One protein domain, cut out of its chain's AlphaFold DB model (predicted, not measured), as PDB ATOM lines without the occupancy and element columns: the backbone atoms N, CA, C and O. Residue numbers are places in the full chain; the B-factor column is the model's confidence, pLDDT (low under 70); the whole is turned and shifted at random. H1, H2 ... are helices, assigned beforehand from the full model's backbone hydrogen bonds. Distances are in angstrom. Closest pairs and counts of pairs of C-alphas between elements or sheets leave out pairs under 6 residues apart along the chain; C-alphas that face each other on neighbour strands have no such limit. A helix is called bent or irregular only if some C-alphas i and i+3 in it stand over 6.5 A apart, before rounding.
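What this domain is: This is residues 40 to 102 of the 104 residues of an uncharacterized protein of marine sediment metagenome (UniProt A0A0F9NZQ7). Three helices run back and forth along one long axis, with H2 as the shared partner: H1 packs along one side of it and H3 along another, so that the three form a triangle with H2 at the corner where the contacts meet and H1 and H3 apart from each other. The chain folds back twice, through residues 56 to 62 at one end and through the tight turn of residues 81 to 83 at the other, while residues 40 to 45 lead into H1 from the end where H2 turns into H3. The printed part has 63 residues, with three named helices in the order H1, H2, H3 and no named strand, and its class is all helix. It is compact, with a radius of gyration of the C-alphas of 11.5 A, and elongated in outline, with spans of 37 by 20 by 13 A.

Where its parts are: The longest helices by residues are H2 and H3, with 18 residues each. H2 takes residues 63 to 80, Lys 63 to Tyr 80, and measures 27.2 A from first to last C-alpha. It begins with C-alpha 63 at (29.223, -15.563, -43.220) and ends with C-alpha 80 at (29.052, -3.680, -18.778). H2 is neither bent nor irregular, but only just: C-alphas 76 and 79 are 6.4 A apart. H3 follows as residues 84 to 101, Pro 84 to Tyr 101, and measures 25.5 A from first to last C-alpha; C-alpha 101 is at (19.319, -19.491, -39.271). H1, before H2 in the chain, is the shorter helix, with 10 residues from Arg 46 to His 55, residues 46 to 55, and 14.3 A from first to last C-alpha. Its first C-alpha, of Arg 46, is at (22.720, -3.326, -30.745).

How they stand to each other: H2 touches both other helices. H2 and H3 touch with 19 pairs of C-alphas within 8 A. Their closest C-alphas are those of Cys 78 and Pro 84, 5.2 A apart, and their centres are 9.2 A apart. The two run opposite ways at a shallow tilt of 17 degrees, and they form a helical hairpin. H1 and H2 touch with 10 pairs of C-alphas within 8 A, and H2 touches H1 with residues 66 to 74 alone. The closest C-alphas of the two are those of Ala 48 and Asp 73, 5.4 A apart, and their centres are 9.5 A apart. H1 and H2 run opposite ways at a shallow tilt of 14 degrees, and they too form a helical hairpin. H1 and H3 are apart. In H1 and H3 every O i to N i+4 pair is within hydrogen-bond range; in H2 this holds for 12 of 14 pairs.

The domain as a whole: The two C-alphas farthest apart are those of Arg 59 and Lys 82, 37.3 A apart; Arg 59 lies in the link from H1 to H2 and Lys 82 in the link from H2 to H3. The first and last printed C-alphas, of Trp 40 and Gly 102, are 21.2 A apart. The printed part runs from residue 40 to residue 102 without a cut. The link from H2 to H3 has 3 residues and is tight, the link from H1 to H2 has 7 residues and is short, and no link is long. The mean pLDDT of the printed part is 94.8, and no printed residue is under 70. By element, the mean pLDDT is 91 in H1, 97 in H2 and 97 in H3.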
ATOM      1  N   TRP A  40      21.716  -7.640 -22.246       97.62
ATOM      2  CA  TRP A  40      21.391  -8.324 -20.990       97.62
ATOM      3  C   TRP A  40      21.895  -7.569 -19.759       97.62
ATOM      4  O   TRP A  40      23.101  -7.459 -19.521       97.62
ATOM      5  N   LYS A  41      20.957  -7.093 -18.926       96.81
ATOM      6  CA  LYS A  41      21.218  -6.462 -17.613       96.81
ATOM      7  C   LYS A  41      22.321  -5.382 -17.639       96.81
ATOM      8  O   LYS A  41      23.120  -5.317 -16.710       96.81
ATOM      9  N   GLY A  42      22.369  -4.555 -18.685       96.31
ATOM     10  CA  GLY A  42      23.334  -3.454 -18.839       96.31
ATOM     11  C   GLY A  42      24.324  -3.634 -19.992       96.31
ATOM     12  O   GLY A  42      24.816  -2.642 -20.510       96.31
ATOM     13  N   ALA A  43      24.560  -4.866 -20.454       97.44
ATOM     14  CA  ALA A  43      25.235  -5.072 -21.735       97.44
ATOM     15  C   ALA A  43      24.299  -4.677 -22.885       97.44
ATOM     16  O   ALA A  43      23.132  -5.076 -22.862       97.44
ATOM     17  N   ASP A  44      24.822  -3.950 -23.870       96.06
ATOM     18  CA  ASP A  44      24.121  -3.523 -25.082       96.06
ATOM     19  C   ASP A  44      24.704  -4.251 -26.296       96.06
ATOM     20  O   ASP A  44      25.903  -4.167 -26.542       96.06
ATOM     21  N   PHE A  45      23.879  -4.989 -27.039       95.62
ATOM     22  CA  PHE A  45      24.318  -5.764 -28.203       95.62
ATOM     23  C   PHE A  45      23.956  -5.104 -29.539       95.62
ATOM     24  O   PHE A  45      24.327  -5.625 -30.588       95.62
ATOM     25  N   ARG A  46      23.271  -3.953 -29.530       93.12
ATOM     26  CA  ARG A  46      22.720  -3.326 -30.745       93.12
ATOM     27  C   ARG A  46      23.796  -2.922 -31.750       93.12
ATOM     28  O   ARG A  46      23.612  -3.143 -32.941       93.12
ATOM     29  N   SER A  47      24.935  -2.405 -31.288       92.12
ATOM     30  CA  SER A  47      26.064  -2.067 -32.169       92.12
ATOM     31  C   SER A  47      26.667  -3.302 -32.845       92.12
ATOM     32  O   SER A  47      26.932  -3.275 -34.043       92.12
ATOM     33  N   ALA A  48      26.812  -4.409 -32.107       94.50
ATOM     34  CA  ALA A  48      27.274  -5.681 -32.662       94.50
ATOM     35  C   ALA A  48      26.293  -6.225 -33.714       94.50
ATOM     36  O   ALA A  48      26.719  -6.680 -34.770       94.50
ATOM     37  N   CYS A  49      24.984  -6.133 -33.453       92.25
ATOM     38  CA  CYS A  49      23.951  -6.503 -34.419       92.25
ATOM     39  C   CYS A  49      24.028  -5.642 -35.690       92.25
ATOM     40  O   CYS A  49      24.105  -6.183 -36.786       92.25
ATOM     41  N   ALA A  50      24.090  -4.313 -35.553       89.50
ATOM     42  CA  ALA A  50      24.151  -3.404 -36.696       89.50
ATOM     43  C   ALA A  50      25.396  -3.645 -37.572       89.50
ATOM     44  O   ALA A  50      25.291  -3.664 -38.799       89.50
ATOM     45  N   LYS A  51      26.556  -3.900 -36.949       90.88
ATOM     46  CA  LYS A  51      27.783  -4.292 -37.654       90.88
ATOM     47  C   LYS A  51      27.638  -5.653 -38.349       90.88
ATOM     48  O   LYS A  51      28.015  -5.788 -39.508       90.88
ATOM     49  N   HIS A  52      27.058  -6.650 -37.681       92.19
ATOM     50  CA  HIS A  52      26.816  -7.978 -38.265       92.19
ATOM     51  C   HIS A  52      25.911  -7.915 -39.501       92.19
ATOM     52  O   HIS A  52      26.231  -8.496 -40.537       92.19
ATOM     53  N   ASP A  53      24.837  -7.130 -39.425       88.62
ATOM     54  CA  ASP A  53      23.924  -6.898 -40.544       88.62
ATOM     55  C   ASP A  53      24.596  -6.171 -41.719       88.62
ATOM     56  O   ASP A  53      24.243  -6.409 -42.876       88.62
ATOM     57  N   HIS A  54      25.552  -5.281 -41.434       87.50
ATOM     58  CA  HIS A  54      26.369  -4.632 -42.456       87.50
ATOM     59  C   HIS A  54      27.276  -5.645 -43.162       87.50
ATOM     60  O   HIS A  54      27.275  -5.710 -44.390       87.50
ATOM     61  N   HIS A  55      27.971  -6.501 -42.406       89.00
ATOM     62  CA  HIS A  55      28.860  -7.525 -42.963       89.00
ATOM     63  C   HIS A  55      28.151  -8.523 -43.877       89.00
ATOM     64  O   HIS A  55      28.753  -8.995 -44.834       89.00
ATOM     65  N   TYR A  56      26.871  -8.820 -43.644       84.81
ATOM     66  CA  TYR A  56      26.092  -9.667 -44.558       84.81
ATOM     67  C   TYR A  56      25.908  -9.044 -45.955       84.81
ATOM     68  O   TYR A  56      25.560  -9.745 -46.897       84.81
ATOM     69  N   ARG A  57      26.149  -7.736 -46.118       85.69
ATOM     70  CA  ARG A  57      26.033  -7.021 -47.400       85.69
ATOM     71  C   ARG A  57      27.385  -6.734 -48.049       85.69
ATOM     72  O   ARG A  57      27.429  -6.333 -49.213       85.69
ATOM     73  N   GLU A  58      28.480  -6.899 -47.314       87.69
ATOM     74  CA  GLU A  58      29.821  -6.601 -47.800       87.69
ATOM     75  C   GLU A  58      30.354  -7.716 -48.702       87.69
ATOM     76  O   GLU A  58      30.170  -8.910 -48.468       87.69
ATOM     77  N   ARG A  59      31.076  -7.328 -49.756       85.62
ATOM     78  CA  ARG A  59      31.815  -8.290 -50.578       85.62
ATOM     79  C   ARG A  59      33.140  -8.614 -49.893       85.62
ATOM     80  O   ARG A  59      33.866  -7.706 -49.506       85.62
ATOM     81  N   GLY A  60      33.481  -9.898 -49.807       88.75
ATOM     82  CA  GLY A  60      34.788 -10.356 -49.318       88.75
ATOM     83  C   GLY A  60      34.833 -10.777 -47.848       88.75
ATOM     84  O   GLY A  60      35.848 -11.321 -47.424       88.75
ATOM     85  N   ILE A  61      33.744 -10.612 -47.096       91.69
ATOM     86  CA  ILE A  61      33.592 -11.223 -45.772       91.69
ATOM     87  C   ILE A  61      32.763 -12.490 -45.925       91.69
ATOM     88  O   ILE A  61      31.752 -12.508 -46.605       91.69
ATOM     89  N   THR A  62      33.184 -13.601 -45.334       93.50
ATOM     90  CA  THR A  62      32.346 -14.805 -45.310       93.50
ATOM     91  C   THR A  62      31.341 -14.723 -44.168       93.50
ATOM     92  O   THR A  62      31.638 -14.186 -43.100       93.50
ATOM     93  N   LYS A  63      30.187 -15.380 -44.319       93.06
ATOM     94  CA  LYS A  63      29.223 -15.563 -43.220       93.06
ATOM     95  C   LYS A  63      29.886 -16.035 -41.922       93.06
ATOM     96  O   LYS A  63      29.550 -15.575 -40.837       93.06
ATOM     97  N   ALA A  64      30.824 -16.978 -42.025       94.50
ATOM     98  CA  ALA A  64      31.520 -17.521 -40.866       94.50
ATOM     99  C   ALA A  64      32.378 -16.465 -40.154       94.50
ATOM    100  O   ALA A  64      32.363 -16.424 -38.926       94.50
ATOM    101  N   GLN A  65      33.080 -15.611 -40.907       95.56
ATOM    102  CA  GLN A  65      33.833 -14.483 -40.351       95.56
ATOM    103  C   GLN A  65      32.893 -13.477 -39.680       95.56
ATOM    104  O   GLN A  65      33.083 -13.186 -38.501       95.56
ATOM    105  N   ALA A  66      31.827 -13.058 -40.367       94.81
ATOM    106  CA  ALA A  66      30.834 -12.136 -39.819       94.81
ATOM    107  C   ALA A  66      30.215 -12.658 -38.509       94.81
ATOM    108  O   ALA A  66      30.150 -11.937 -37.514       94.81
ATOM    109  N   ASP A  67      29.803 -13.932 -38.468       96.31
ATOM    110  CA  ASP A  67      29.227 -14.544 -37.266       96.31
ATOM    111  C   ASP A  67      30.253 -14.615 -36.111       96.31
ATOM    112  O   ASP A  67      29.889 -14.459 -34.943       96.31
ATOM    113  N   CYS A  68      31.536 -14.862 -36.406       97.62
ATOM    114  CA  CYS A  68      32.600 -14.878 -35.399       97.62
ATOM    115  C   CYS A  68      32.857 -13.485 -34.809       97.62
ATOM    116  O   CYS A  68      32.916 -13.355 -33.584       97.62
ATOM    117  N   GLU A  69      32.964 -12.457 -35.652       97.12
ATOM    118  CA  GLU A  69      33.116 -11.069 -35.205       97.12
ATOM    119  C   GLU A  69      31.914 -10.611 -34.376       97.12
ATOM    120  O   GLU A  69      32.083 -10.051 -33.294       97.12
ATOM    121  N   PHE A  70      30.700 -10.966 -34.801       96.56
ATOM    122  CA  PHE A  70      29.475 -10.697 -34.052       96.56
ATOM    123  C   PHE A  70      29.525 -11.238 -32.616       96.56
ATOM    124  O   PHE A  70      29.173 -10.538 -31.660       96.56
ATOM    125  N   LEU A  71      29.999 -12.477 -32.430       98.50
ATOM    126  CA  LEU A  71      30.177 -13.043 -31.093       98.50
ATOM    127  C   LEU A  71      31.221 -12.264 -30.284       98.50
ATOM    128  O   LEU A  71      30.992 -12.008 -29.100       98.50
ATOM    129  N   GLN A  72      32.357 -11.913 -30.886       98.62
ATOM    130  CA  GLN A  72      33.423 -11.175 -30.203       98.62
ATOM    131  C   GLN A  72      32.933  -9.806 -29.721       98.62
ATOM    132  O   GLN A  72      33.122  -9.468 -28.548       98.62
ATOM    133  N   ASP A  73      32.216  -9.080 -30.576       98.00
ATOM    134  CA  ASP A  73      31.674  -7.762 -30.260       98.00
ATOM    135  C   ASP A  73      30.645  -7.841 -29.120       98.00
ATOM    136  O   ASP A  73      30.742  -7.098 -28.140       98.00
ATOM    137  N   MET A  74      29.724  -8.812 -29.142       98.25
ATOM    138  CA  MET A  74      28.796  -9.019 -28.019       98.25
ATOM    139  C   MET A  74      29.513  -9.410 -26.717       98.25
ATOM    140  O   MET A  74      29.144  -8.954 -25.628       98.25
ATOM    141  N   LEU A  75      30.545 -10.258 -26.788       98.62
ATOM    142  CA  LEU A  75      31.323 -10.656 -25.612       98.62
ATOM    143  C   LEU A  75      32.058  -9.463 -24.986       98.62
ATOM    144  O   LEU A  75      32.125  -9.388 -23.755       98.62
ATOM    145  N   ALA A  76      32.542  -8.517 -25.795       98.25
ATOM    146  CA  ALA A  76      33.158  -7.283 -25.312       98.25
ATOM    147  C   ALA A  76      32.167  -6.408 -24.526       98.25
ATOM    148  O   ALA A  76      32.543  -5.799 -23.522       98.25
ATOM    149  N   GLN A  77      30.889  -6.409 -24.917       98.00
ATOM    150  CA  GLN A  77      29.822  -5.663 -24.238       98.00
ATOM    151  C   GLN A  77      29.381  -6.311 -22.919       98.00
ATOM    152  O   GLN A  77      28.891  -5.634 -22.012       98.00
ATOM    153  N   CYS A  78      29.606  -7.617 -22.746       98.31
ATOM    154  CA  CYS A  78      29.199  -8.346 -21.541       98.31
ATOM    155  C   CYS A  78      29.838  -7.814 -20.246       98.31
ATOM    156  O   CYS A  78      29.283  -8.046 -19.170       98.31
ATOM    157  N   LYS A  79      30.978  -7.109 -20.327       97.88
ATOM    158  CA  LYS A  79      31.648  -6.505 -19.161       97.88
ATOM    159  C   LYS A  79      30.838  -5.374 -18.516       97.88
ATOM    160  O   LYS A  79      30.996  -5.132 -17.328       97.88
ATOM    161  N   TYR A  80      29.937  -4.743 -19.269       98.00
ATOM    162  CA  TYR A  80      29.052  -3.680 -18.778       98.00
ATOM    163  C   TYR A  80      27.751  -4.218 -18.156       98.00
ATOM    164  O   TYR A  80      26.918  -3.461 -17.662       98.00
ATOM    165  N   SER A  81      27.545  -5.539 -18.166       98.31
ATOM    166  CA  SER A  81      26.381  -6.161 -17.540       98.31
ATOM    167  C   SER A  81      26.547  -6.262 -16.026       98.31
ATOM    168  O   SER A  81      27.580  -6.707 -15.534       98.31
ATOM    169  N   LYS A  82      25.459  -6.042 -15.280       98.38
ATOM    170  CA  LYS A  82      25.357  -6.431 -13.862       98.38
ATOM    171  C   LYS A  82      25.438  -7.953 -13.661       98.38
ATOM    172  O   LYS A  82      25.598  -8.419 -12.538       98.38
ATOM    173  N   ARG A  83      25.284  -8.752 -14.729       98.31
ATOM    174  CA  ARG A  83      25.394 -10.222 -14.712       98.31
ATOM    175  C   ARG A  83      26.236 -10.743 -15.892       98.31
ATOM    176  O   ARG A  83      25.686 -11.391 -16.789       98.31
ATOM    177  N   PRO A  84      27.572 -10.547 -15.891       98.25
ATOM    178  CA  PRO A  84      28.425 -10.833 -17.051       98.25
ATOM    179  C   PRO A  84      28.370 -12.282 -17.544       98.25
ATOM    180  O   PRO A  84      28.352 -12.528 -18.747       98.25
ATOM    181  N   ARG A  85      28.299 -13.268 -16.638       98.38
ATOM    182  CA  ARG A  85      28.205 -14.692 -17.020       98.38
ATOM    183  C   ARG A  85      26.921 -14.998 -17.801       98.38
ATOM    184  O   ARG A  85      26.977 -15.698 -18.806       98.38
ATOM    185  N   GLN A  86      25.785 -14.440 -17.374       98.44
ATOM    186  CA  GLN A  86      24.508 -14.604 -18.078       98.44
ATOM    187  C   GLN A  86      24.517 -13.861 -19.416       98.44
ATOM    188  O   GLN A  86      24.097 -14.429 -20.417       98.44
ATOM    189  N   ALA A  87      25.078 -12.647 -19.463       98.44
ATOM    190  CA  ALA A  87      25.233 -11.902 -20.713       98.44
ATOM    191  C   ALA A  87      26.055 -12.690 -21.751       98.44
ATOM    192  O   ALA A  87      25.644 -12.797 -22.903       98.44
ATOM    193  N   LYS A  88      27.148 -13.348 -21.334       98.69
ATOM    194  CA  LYS A  88      27.942 -14.229 -22.211       98.69
ATOM    195  C   LYS A  88      27.138 -15.427 -22.728       98.69
ATOM    196  O   LYS A  88      27.340 -15.840 -23.868       98.69
ATOM    197  N   HIS A  89      26.241 -16.000 -21.920       98.56
ATOM    198  CA  HIS A  89      25.341 -17.059 -22.391       98.56
ATOM    199  C   HIS A  89      24.361 -16.546 -23.447       98.56
ATOM    200  O   HIS A  89      24.196 -17.211 -24.467       98.56
ATOM    201  N   VAL A  90      23.781 -15.358 -23.253       98.12
ATOM    202  CA  VAL A  90      22.905 -14.721 -24.251       98.12
ATOM    203  C   VAL A  90      23.666 -14.448 -25.554       98.12
ATOM    204  O   VAL A  90      23.199 -14.850 -26.615       98.12
ATOM    205  N   ALA A  91      24.873 -13.878 -25.485       98.31
ATOM    206  CA  ALA A  91      25.716 -13.632 -26.661       98.31
ATOM    207  C   ALA A  91      26.013 -14.925 -27.447       98.31
ATOM    208  O   ALA A  91      25.853 -14.986 -28.665       98.31
ATOM    209  N   ARG A  92      26.381 -16.008 -26.749       98.56
ATOM    210  CA  ARG A  92      26.613 -17.322 -27.376       98.56
ATOM    211  C   ARG A  92      25.344 -17.930 -27.968       98.56
ATOM    212  O   ARG A  92      25.423 -18.598 -28.995       98.56
ATOM    213  N   PHE A  93      24.194 -17.730 -27.329       97.81
ATOM    214  CA  PHE A  93      22.904 -18.161 -27.864       97.81
ATOM    215  C   PHE A  93      22.588 -17.438 -29.179       97.81
ATOM    216  O   PHE A  93      22.295 -18.100 -30.172       97.81
ATOM    217  N   MET A  94      22.737 -16.110 -29.217       96.44
ATOM    218  CA  MET A  94      22.540 -15.312 -30.431       96.44
ATOM    219  C   MET A  94      23.507 -15.725 -31.549       96.44
ATOM    220  O   MET A  94      23.072 -15.934 -32.678       96.44
ATOM    221  N   TYR A  95      24.786 -15.957 -31.232       97.50
ATOM    222  CA  TYR A  95      25.764 -16.504 -32.182       97.50
ATOM    223  C   TYR A  95      25.316 -17.844 -32.787       97.50
ATOM    224  O   TYR A  95      25.336 -18.028 -34.002       97.50
ATOM    225  N   ARG A  96      24.863 -18.791 -31.953       97.38
ATOM    226  CA  ARG A  96      24.346 -20.084 -32.434       97.38
ATOM    227  C   ARG A  96      23.113 -19.907 -33.321       97.38
ATOM    228  O   ARG A  96      22.978 -20.631 -34.306       97.38
ATOM    229  N   ALA A  97      22.242 -18.952 -32.992       94.12
ATOM    230  CA  ALA A  97      21.057 -18.647 -33.784       94.12
ATOM    231  C   ALA A  97      21.431 -18.128 -35.181       94.12
ATOM    232  O   ALA A  97      20.964 -18.697 -36.165       94.12
ATOM    233  N   VAL A  98      22.323 -17.136 -35.299       93.31
ATOM    234  CA  VAL A  98      22.742 -16.620 -36.620       93.31
ATOM    235  C   VAL A  98      23.559 -17.641 -37.409       93.31
ATOM    236  O   VAL A  98      23.383 -17.769 -38.619       93.31
ATOM    237  N   ARG A  99      24.372 -18.472 -36.742       94.44
ATOM    238  CA  ARG A  99      25.082 -19.583 -37.395       94.44
ATOM    239  C   ARG A  99      24.118 -20.558 -38.065       94.44
ATOM    240  O   ARG A  99      24.415 -21.004 -39.170       94.44
ATOM    241  N   ARG A 100      22.991 -20.868 -37.414       93.75
ATOM    242  CA  ARG A 100      22.013 -21.857 -37.888       93.75
ATOM    243  C   ARG A 100      20.953 -21.288 -38.831       93.75
ATOM    244  O   ARG A 100      20.560 -21.985 -39.757       93.75
ATOM    245  N   TYR A 101      20.481 -20.069 -38.584       88.88
ATOM    246  CA  TYR A 101      19.319 -19.491 -39.271       88.88
ATOM    247  C   TYR A 101      19.628 -18.217 -40.061       88.88
ATOM    248  O   TYR A 101      18.791 -17.781 -40.847       88.88
ATOM    249  N   GLY A 102      20.800 -17.609 -39.856       84.19
ATOM    250  CA  GLY A 102      21.214 -16.426 -40.604       84.19
ATOM    251  C   GLY A 102      21.329 -16.752 -42.089       84.19
ATOM    252  O   GLY A 102      21.976 -17.735 -42.460       84.19
TER     253      GLY A 102